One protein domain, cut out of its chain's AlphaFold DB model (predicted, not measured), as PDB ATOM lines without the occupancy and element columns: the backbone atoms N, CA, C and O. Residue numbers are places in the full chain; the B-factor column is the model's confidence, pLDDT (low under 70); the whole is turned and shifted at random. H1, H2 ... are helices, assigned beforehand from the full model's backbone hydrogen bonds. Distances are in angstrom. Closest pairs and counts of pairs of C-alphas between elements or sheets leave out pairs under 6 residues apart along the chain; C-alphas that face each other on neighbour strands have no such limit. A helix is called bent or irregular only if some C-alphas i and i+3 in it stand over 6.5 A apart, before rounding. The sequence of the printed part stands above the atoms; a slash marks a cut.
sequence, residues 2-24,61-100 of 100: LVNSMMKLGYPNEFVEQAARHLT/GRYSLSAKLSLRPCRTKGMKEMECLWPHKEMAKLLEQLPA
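Overview. This is residues 2 to 24 and 61 to 100 of the 100 residues of an uncharacterized protein of Oceanospirillaceae bacterium (UniProt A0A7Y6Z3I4). The longest helix, H4, crosses H2 nearly at right angles; H2 and H1 make a helical hairpin, side by side, and H3 packs on H1, with H3 and H4 near each other. A long link, residues 70 to 86, joins H3 to H4, and residues 77 to 82 of it stick out. The printed part has 63 residues, with four named helices in the order H1, H2, H3, H4 and no named strand; the class is all helix. The whole is only just loose, close to compact, with a radius of gyration of the C-alphas of 12.8 A and spans of 35 by 32 by 20 A.

Arrangement. H4, residues 87 to 97, touches H2, residues 13 to 21. Their closest C-alphas, those of Leu 95 and Phe 15, are 6.3 A apart, and their lines are about perpendicular, at 80 degrees. H2 touches H1, residues 2 to 9, with the C-alphas of Val 16 and Val 3 closest at 6.0 A. The two form a hairpin, at a shallow tilt of 16 degrees, opposite ways. H1 also touches H3, residues 62 to 69, where the closest C-alphas, those of Ser 5 and Tyr 63, are 4.8 A apart. These two helices run the same way at a steep tilt of 66 degrees. Over the three pairs that touch, the packing is mostly crossed, only just, with one pair at a shallow tilt. H3 and H4 are near each other, with 5 pairs of C-alphas within 10 A. H1 and H4 are only just apart, with their closest C-alphas at 8.0 A, and H2 and H3 are apart. Every O i to N i+4 pair is within hydrogen-bond range in H1, H2, H3 and H4.

Along the chain. H4 measures 15.5 A from C-alpha 87 at (179.811, 224.978, 272.986) to C-alpha 97 at (182.711, 210.097, 269.554). H2, residues 13 to 21, measures 12.3 A. H1, residues 2 to 9, measures 10.5 A and begins with C-alpha 2 at (187.417, 222.008, 282.196). H3, residues 62 to 69, measures 10.6 A. No helix is bent or irregular.

Size, cuts and confidence. The two C-alphas farthest apart, those of Arg 21 and Glu 81, lie 35.7 A from each other. Residues 25 to 60 are not printed, and C-alphas 24 and 61 are 24.7 A apart across this cut, which falls in the link from H2 to H3. The link from H1 to H2 is tight, with 3 residues, and the link from H3 to H4 is long, with 17 residues. Residues 77 to 82 of the long link stand free. The mean pLDDT of the printed part is 92.3, and no printed residue is under 70.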
ATOM      1  N   LEU A   2     188.392 222.763 282.996       87.44
ATOM      2  CA  LEU A   2     187.417 222.008 282.196       87.44
ATOM      3  C   LEU A   2     186.495 221.092 283.019       87.44
ATOM      4  O   LEU A   2     185.295 221.329 283.053       87.44
ATOM      5  N   VAL A   3     187.059 220.126 283.751       93.19
ATOM      6  CA  VAL A   3     186.300 219.138 284.545       93.19
ATOM      7  C   VAL A   3     185.324 219.799 285.533       93.19
ATOM      8  O   VAL A   3     184.140 219.477 285.552       93.19
ATOM      9  N   ASN A   4     185.770 220.808 286.286       94.25
ATOM     10  CA  ASN A   4     184.906 221.519 287.236       94.25
ATOM     11  C   ASN A   4     183.800 222.329 286.535       94.25
ATOM     12  O   ASN A   4     182.692 222.435 287.061       94.25
ATOM     13  N   SER A   5     184.079 222.898 285.359       94.31
ATOM     14  CA  SER A   5     183.065 223.580 284.546       94.31
ATOM     15  C   SER A   5     182.029 222.598 283.995       94.31
ATOM     16  O   SER A   5     180.841 222.907 284.012       94.31
ATOM     17  N   MET A   6     182.447 221.397 283.580       95.62
ATOM     18  CA  MET A   6     181.540 220.332 283.131       95.62
ATOM     19  C   MET A   6     180.625 219.852 284.261       95.62
ATOM     20  O   MET A   6     179.417 219.743 284.061       95.62
ATOM     21  N   MET A   7     181.157 219.672 285.476       95.38
ATOM     22  CA  MET A   7     180.325 219.373 286.651       95.38
ATOM     23  C   MET A   7     179.307 220.488 286.926       95.38
ATOM     24  O   MET A   7     178.149 220.211 287.222       95.38
ATOM     25  N   LYS A   8     179.705 221.763 286.797       95.12
ATOM     26  CA  LYS A   8     178.783 222.905 286.950       95.12
ATOM     27  C   LYS A   8     177.714 222.975 285.858       95.12
ATOM     28  O   LYS A   8     176.639 223.501 286.129       95.12
ATOM     29  N   LEU A   9     178.002 222.460 284.665       95.31
ATOM     30  CA  LEU A   9     177.041 222.309 283.569       95.31
ATOM     31  C   LEU A   9     176.119 221.090 283.741       95.31
ATOM     32  O   LEU A   9     175.165 220.962 282.982       95.31
ATOM     33  N   GLY A  10     176.380 220.219 284.721       95.62
ATOM     34  CA  GLY A  10     175.584 219.016 284.963       95.62
ATOM     35  C   GLY A  10     175.866 217.883 283.978       95.62
ATOM     36  O   GLY A  10     174.962 217.114 283.666       95.62
ATOM     37  N   TYR A  11     177.096 217.786 283.462       96.38
ATOM     38  CA  TYR A  11     177.482 216.664 282.605       96.38
ATOM     39  C   TYR A  11     177.382 215.333 283.365       96.38
ATOM     40  O   TYR A  11     177.710 215.297 284.555       96.38
ATOM     41  N   PRO A  12     177.008 214.231 282.686       95.94
ATOM     42  CA  PRO A  12     177.145 212.891 283.240       95.94
ATOM     43  C   PRO A  12     178.595 212.604 283.642       95.94
ATOM     44  O   PRO A  12     179.528 213.032 282.956       95.94
ATOM     45  N   ASN A  13     178.787 211.843 284.723       95.19
ATOM     46  CA  ASN A  13     180.125 211.496 285.213       95.19
ATOM     47  C   ASN A  13     180.973 210.802 284.140       95.19
ATOM     48  O   ASN A  13     182.154 211.105 284.023       95.19
ATOM     49  N   GLU A  14     180.363 209.958 283.306       94.94
ATOM     50  CA  GLU A  14     181.033 209.271 282.193       94.94
ATOM     51  C   GLU A  14     181.718 210.258 281.238       94.94
ATOM     52  O   GLU A  14     182.892 210.102 280.915       94.94
ATOM     53  N   PHE A  15     181.030 211.341 280.864       95.69
ATOM     54  CA  PHE A  15     181.598 212.385 280.009       95.69
ATOM     55  C   PHE A  15     182.686 213.186 280.724       95.69
ATOM     56  O   PHE A  15     183.676 213.579 280.106       95.69
ATOM     57  N   VAL A  16     182.524 213.437 282.025       95.88
ATOM     58  CA  VAL A  16     183.547 214.126 282.826       95.88
ATOM     59  C   VAL A  16     184.829 213.294 282.898       95.88
ATOM     60  O   VAL A  16     185.919 213.835 282.709       95.88
ATOM     61  N   GLU A  17     184.707 211.989 283.131       94.56
ATOM     62  CA  GLU A  17     185.835 211.058 283.150       94.56
ATOM     63  C   GLU A  17     186.489 210.934 281.777       94.56
ATOM     64  O   GLU A  17     187.713 211.005 281.673       94.56
ATOM     65  N   GLN A  18     185.694 210.811 280.715       95.00
ATOM     66  CA  GLN A  18     186.204 210.723 279.352       95.00
ATOM     67  C   GLN A  18     186.986 211.983 278.961       95.00
ATOM     68  O   GLN A  18     188.095 211.881 278.435       95.00
ATOM     69  N   ALA A  19     186.474 213.173 279.296       94.06
ATOM     70  CA  ALA A  19     187.193 214.430 279.104       94.06
ATOM     71  C   ALA A  19     188.488 214.489 279.927       94.06
ATOM     72  O   ALA A  19     189.502 214.994 279.447       94.06
ATOM     73  N   ALA A  20     188.474 213.970 281.158       93.69
ATOM     74  CA  ALA A  20     189.654 213.932 282.016       93.69
ATOM     75  C   ALA A  20     190.752 213.005 281.466       93.69
ATOM     76  O   ALA A  20     191.926 213.351 281.567       93.69
ATOM     77  N   ARG A  21     190.392 211.871 280.848       92.75
ATOM     78  CA  ARG A  21     191.352 210.950 280.205       92.75
ATOM     79  C   ARG A  21     192.041 211.562 278.986       92.75
ATOM     80  O   ARG A  21     193.209 211.280 278.748       92.75
ATOM     81  N   HIS A  22     191.333 212.406 278.239       91.81
ATOM     82  CA  HIS A  22     191.837 213.045 277.016       91.81
ATOM     83  C   HIS A  22     192.514 214.400 277.263       91.81
ATOM     84  O   HIS A  22     192.926 215.077 276.322       91.81
ATOM     85  N   LEU A  23     192.622 214.820 278.524       89.12
ATOM     86  CA  LEU A  23     193.267 216.069 278.897       89.12
ATOM     87  C   LEU A  23     194.785 215.901 278.783       89.12
ATOM     88  O   LEU A  23     195.417 215.230 279.600       89.12
ATOM     89  N   THR A  24     195.371 216.506 277.755       86.31
ATOM     90  CA  THR A  24     196.821 216.515 277.560       86.31
ATOM     91  C   THR A  24     197.503 217.471 278.547       86.31
ATOM     92  O   THR A  24     196.847 218.349 279.126       86.31
ATOM     93  N   GLY A  61     182.793 233.657 290.364       91.69
ATOM     94  CA  GLY A  61     182.897 232.209 290.514       91.69
ATOM     95  C   GLY A  61     183.438 231.561 289.239       91.69
ATOM     96  O   GLY A  61     182.656 231.231 288.354       91.69
ATOM     97  N   ARG A  62     184.758 231.351 289.163       90.12
ATOM     98  CA  ARG A  62     185.498 230.893 287.966       90.12
ATOM     99  C   ARG A  62     184.826 229.742 287.205       90.12
ATOM    100  O   ARG A  62     184.616 229.850 286.001       90.12
ATOM    101  N   TYR A  63     184.450 228.663 287.896       92.25
ATOM    102  CA  TYR A  63     183.832 227.491 287.255       92.25
ATOM    103  C   TYR A  63     182.392 227.751 286.807       92.25
ATOM    104  O   TYR A  63     182.018 227.390 285.697       92.25
ATOM    105  N   SER A  64     181.593 228.429 287.636       92.25
ATOM    106  CA  SER A  64     180.213 228.793 287.289       92.25
ATOM    107  C   SER A  64     180.165 229.776 286.120       92.25
ATOM    108  O   SER A  64     179.277 229.700 285.278       92.25
ATOM    109  N   LEU A  65     181.120 230.701 286.058       92.06
ATOM    110  CA  LEU A  65     181.266 231.637 284.955       92.06
ATOM    111  C   LEU A  65     181.677 230.913 283.678       92.06
ATOM    112  O   LEU A  65     181.004 231.065 282.669       92.06
ATOM    113  N   SER A  66     182.709 230.069 283.732       91.00
ATOM    114  CA  SER A  66     183.115 229.243 282.590       91.00
ATOM    115  C   SER A  66     181.952 228.401 282.049       91.00
ATOM    116  O   SER A  66     181.741 228.396 280.841       91.00
ATOM    117  N   ALA A  67     181.146 227.789 282.922       93.56
ATOM    118  CA  ALA A  67     179.914 227.106 282.531       93.56
ATOM    119  C   ALA A  67     178.928 228.045 281.807       93.56
ATOM    120  O   ALA A  67     178.461 227.728 280.717       93.56
ATOM    121  N   LYS A  68     178.651 229.233 282.362       92.06
ATOM    122  CA  LYS A  68     177.758 230.229 281.735       92.06
ATOM    123  C   LYS A  68     178.237 230.676 280.353       92.06
ATOM    124  O   LYS A  68     177.409 230.822 279.459       92.06
ATOM    125  N   LEU A  69     179.543 230.870 280.162       89.75
ATOM    126  CA  LEU A  69     180.109 231.244 278.860       89.75
ATOM    127  C   LEU A  69     179.845 230.147 277.806       89.75
ATOM    128  O   LEU A  69     179.525 230.462 276.664       89.75
ATOM    129  N   SER A  70     179.879 228.865 278.193       91.88
ATOM    130  CA  SER A  70     179.580 227.722 277.309       91.88
ATOM    131  C   SER A  70     178.090 227.533 276.973       91.88
ATOM    132  O   SER A  70     177.747 226.715 276.111       91.88
ATOM    133  N   LEU A  71     177.199 228.269 277.643       92.19
ATOM    134  CA  LEU A  71     175.756 228.276 277.379       92.19
ATOM    135  C   LEU A  71     175.340 229.347 276.367       92.19
ATOM    136  O   LEU A  71     174.148 229.514 276.142       92.19
ATOM    137  N   ARG A  72     176.277 230.082 275.761       89.38
ATOM    138  CA  ARG A  72     175.958 231.078 274.731       89.38
ATOM    139  C   ARG A  72     176.153 230.520 273.320       89.38
ATOM    140  O   ARG A  72     177.029 229.678 273.124       89.38
ATOM    141  N   PRO A  73     175.367 230.983 272.333       90.81
ATOM    142  CA  PRO A  73     175.583 230.625 270.942       90.81
ATOM    143  C   PRO A  73     176.862 231.286 270.413       90.81
ATOM    144  O   PRO A  73     177.107 232.471 270.635       90.81
ATOM    145  N   CYS A  74     177.658 230.526 269.670       88.62
ATOM    146  CA  CYS A  74     178.863 230.994 268.995       88.62
ATOM    147  C   CYS A  74     178.728 230.789 267.484       88.62
ATOM    148  O   CYS A  74     178.035 229.880 267.025       88.62
ATOM    149  N   ARG A  75     179.408 231.620 266.693       87.69
ATOM    150  CA  ARG A  75     179.462 231.483 265.232       87.69
ATOM    151  C   ARG A  75     180.912 231.430 264.779       87.69
ATOM    152  O   ARG A  75     181.769 232.090 265.362       87.69
ATOM    153  N   THR A  76     181.175 230.665 263.731       85.50
ATOM    154  CA  THR A  76     182.474 230.611 263.060       85.50
ATOM    155  C   THR A  76     182.344 231.141 261.635       85.50
ATOM    156  O   THR A  76     181.245 231.296 261.090       85.50
ATOM    157  N   LYS A  77     183.481 231.485 261.026       83.31
ATOM    158  CA  LYS A  77     183.519 231.994 259.655       83.31
ATOM    159  C   LYS A  77     182.939 230.951 258.693       83.31
ATOM    160  O   LYS A  77     183.391 229.813 258.679       83.31
ATOM    161  N   GLY A  78     181.983 231.364 257.862       88.31
ATOM    162  CA  GLY A  78     181.360 230.507 256.846       88.31
ATOM    163  C   GLY A  78     180.063 229.813 257.278       88.31
ATOM    164  O   GLY A  78     179.414 229.211 256.430       88.31
ATOM    165  N   MET A  79     179.645 229.929 258.545       92.06
ATOM    166  CA  MET A  79     178.327 229.442 258.982       92.06
ATOM    167  C   MET A  79     177.191 230.276 258.382       92.06
ATOM    168  O   MET A  79     177.309 231.504 258.271       92.06
ATOM    169  N   LYS A  80     176.059 229.635 258.063       94.12
ATOM    170  CA  LYS A  80     174.861 230.356 257.599       94.12
ATOM    171  C   LYS A  80     174.337 231.298 258.685       94.12
ATOM    172  O   LYS A  80     174.672 231.166 259.861       94.12
ATOM    173  N   GLU A  81     173.519 232.272 258.292       85.75
ATOM    174  CA  GLU A  81     173.050 233.337 259.191       85.75
ATOM    175  C   GLU A  81     172.307 232.812 260.426       85.75
ATOM    176  O   GLU A  81     172.552 233.281 261.535       85.75
ATOM    177  N   MET A  82     171.484 231.780 260.237       88.12
ATOM    178  CA  MET A  82     170.673 231.163 261.293       88.12
ATOM    179  C   MET A  82     171.371 229.993 262.002       88.12
ATOM    180  O   MET A  82     170.795 229.381 262.899       88.12
ATOM    181  N   GLU A  83     172.602 229.656 261.608       92.81
ATOM    182  CA  GLU A  83     173.367 228.576 262.226       92.81
ATOM    183  C   GLU A  83     174.249 229.126 263.356       92.81
ATOM    184  O   GLU A  83     174.941 230.142 263.213       92.81
ATOM    185  N   CYS A  84     174.259 228.419 264.485       92.81
ATOM    186  CA  CYS A  84     175.161 228.676 265.601       92.81
ATOM    187  C   CYS A  84     175.572 227.369 266.282       92.81
ATOM    188  O   CYS A  84     174.847 226.373 266.264       92.81
ATOM    189  N   LEU A  85     176.751 227.395 266.889       93.12
ATOM    190  CA  LEU A  85     177.259 226.339 267.748       93.12
ATOM    191  C   LEU A  85     176.879 226.653 269.188       93.12
ATOM    192  O   LEU A  85     176.942 227.803 269.620       93.12
ATOM    193  N   TRP A  86     176.549 225.619 269.951       93.75
ATOM    194  CA  TRP A  86     176.387 225.719 271.396       93.75
ATOM    195  C   TRP A  86     177.539 224.954 272.035       93.75
ATOM    196  O   TRP A  86     177.499 223.723 272.011       93.75
ATOM    197  N   PRO A  87     178.564 225.628 272.591       92.62
ATOM    198  CA  PRO A  87     179.811 224.978 272.986       92.62
ATOM    199  C   PRO A  87     179.629 223.747 273.879       92.62
ATOM    200  O   PRO A  87     180.274 222.731 273.650       92.62
ATOM    201  N   HIS A  88     178.709 223.793 274.849       94.69
ATOM    202  CA  HIS A  88     178.414 222.622 275.683       94.69
ATOM    203  C   HIS A  88     177.835 221.443 274.869       94.69
ATOM    204  O   HIS A  88     178.251 220.298 275.035       94.69
ATOM    205  N   LYS A  89     176.922 221.693 273.925       95.88
ATOM    206  CA  LYS A  89     176.348 220.626 273.088       95.88
ATOM    207  C   LYS A  89     177.398 220.014 272.170       95.88
ATOM    208  O   LYS A  89     177.453 218.798 272.044       95.88
ATOM    209  N   GLU A  90     178.240 220.846 271.567       95.75
ATOM    210  CA  GLU A  90     179.304 220.367 270.682       95.75
ATOM    211  C   GLU A  90     180.372 219.584 271.453       95.75
ATOM    212  O   GLU A  90     180.822 218.546 270.982       95.75
ATOM    213  N   MET A  91     180.712 220.009 272.674       95.38
ATOM    214  CA  MET A  91     181.592 219.236 273.554       95.38
ATOM    215  C   MET A  91     180.978 217.878 273.919       95.38
ATOM    216  O   MET A  91     181.675 216.876 273.873       95.38
ATOM    217  N   ALA A  92     179.684 217.814 274.250       95.69
ATOM    218  CA  ALA A  92     179.026 216.538 274.550       95.69
ATOM    219  C   ALA A  92     179.076 215.573 273.350       95.69
ATOM    220  O   ALA A  92     179.512 214.438 273.506       95.69
ATOM    221  N   LYS A  93     178.746 216.056 272.144       96.69
ATOM    222  CA  LYS A  93     178.856 215.271 270.901       96.69
ATOM    223  C   LYS A  93     180.282 214.797 270.623       96.69
ATOM    224  O   LYS A  93     180.470 213.695 270.124       96.69
ATOM    225  N   LEU A  94     181.283 215.637 270.902       95.62
ATOM    226  CA  LEU A  94     182.685 215.256 270.747       95.62
ATOM    227  C   LEU A  94     183.023 214.090 271.676       95.62
ATOM    228  O   LEU A  94     183.605 213.111 271.227       95.62
ATOM    229  N   LEU A  95     182.634 214.180 272.949       95.12
ATOM    230  CA  LEU A  95     182.899 213.136 273.938       95.12
ATOM    231  C   LEU A  95     182.225 211.814 273.546       95.12
ATOM    232  O   LEU A  95     182.887 210.786 273.559       95.12
ATOM    233  N   GLU A  96     180.985 211.839 273.054       95.56
ATOM    234  CA  GLU A  96     180.305 210.639 272.526       95.56
ATOM    235  C   GLU A  96     181.096 209.910 271.424       95.56
ATOM    236  O   GLU A  96     180.935 208.705 271.242       95.56
ATOM    237  N   GLN A  97     181.937 210.630 270.678       95.31
ATOM    238  CA  GLN A  97     182.711 210.097 269.554       95.31
ATOM    239  C   GLN A  97     184.146 209.712 269.927       95.31
ATOM    240  O   GLN A  97     184.822 209.054 269.133       95.31
ATOM    241  N   LEU A  98     184.638 210.138 271.092       91.81
ATOM    242  CA  LEU A  98     185.989 209.801 271.520       91.81
ATOM    243  C   LEU A  98     186.072 208.319 271.908       91.81
ATOM    244  O   LEU A  98     185.118 207.768 272.463       91.81
ATOM    245  N   PRO A  99     187.216 207.660 271.657       86.25
ATOM    246  CA  PRO A  99     187.443 206.317 272.169       86.25
ATOM    247  C   PRO A  99     187.351 206.304 273.705       86.25
ATOM    248  O   PRO A  99     187.602 207.315 274.365       86.25
ATOM    249  N   ALA A 100     186.932 205.165 274.258       74.75
ATOM    250  CA  ALA A 100     186.799 204.966 275.703       74.75
ATOM    251  C   ALA A 100     188.156 204.927 276.424       74.75
ATOM    252  O   ALA A 100     189.105 204.350 275.847       74.75
TER     253      ALA A 100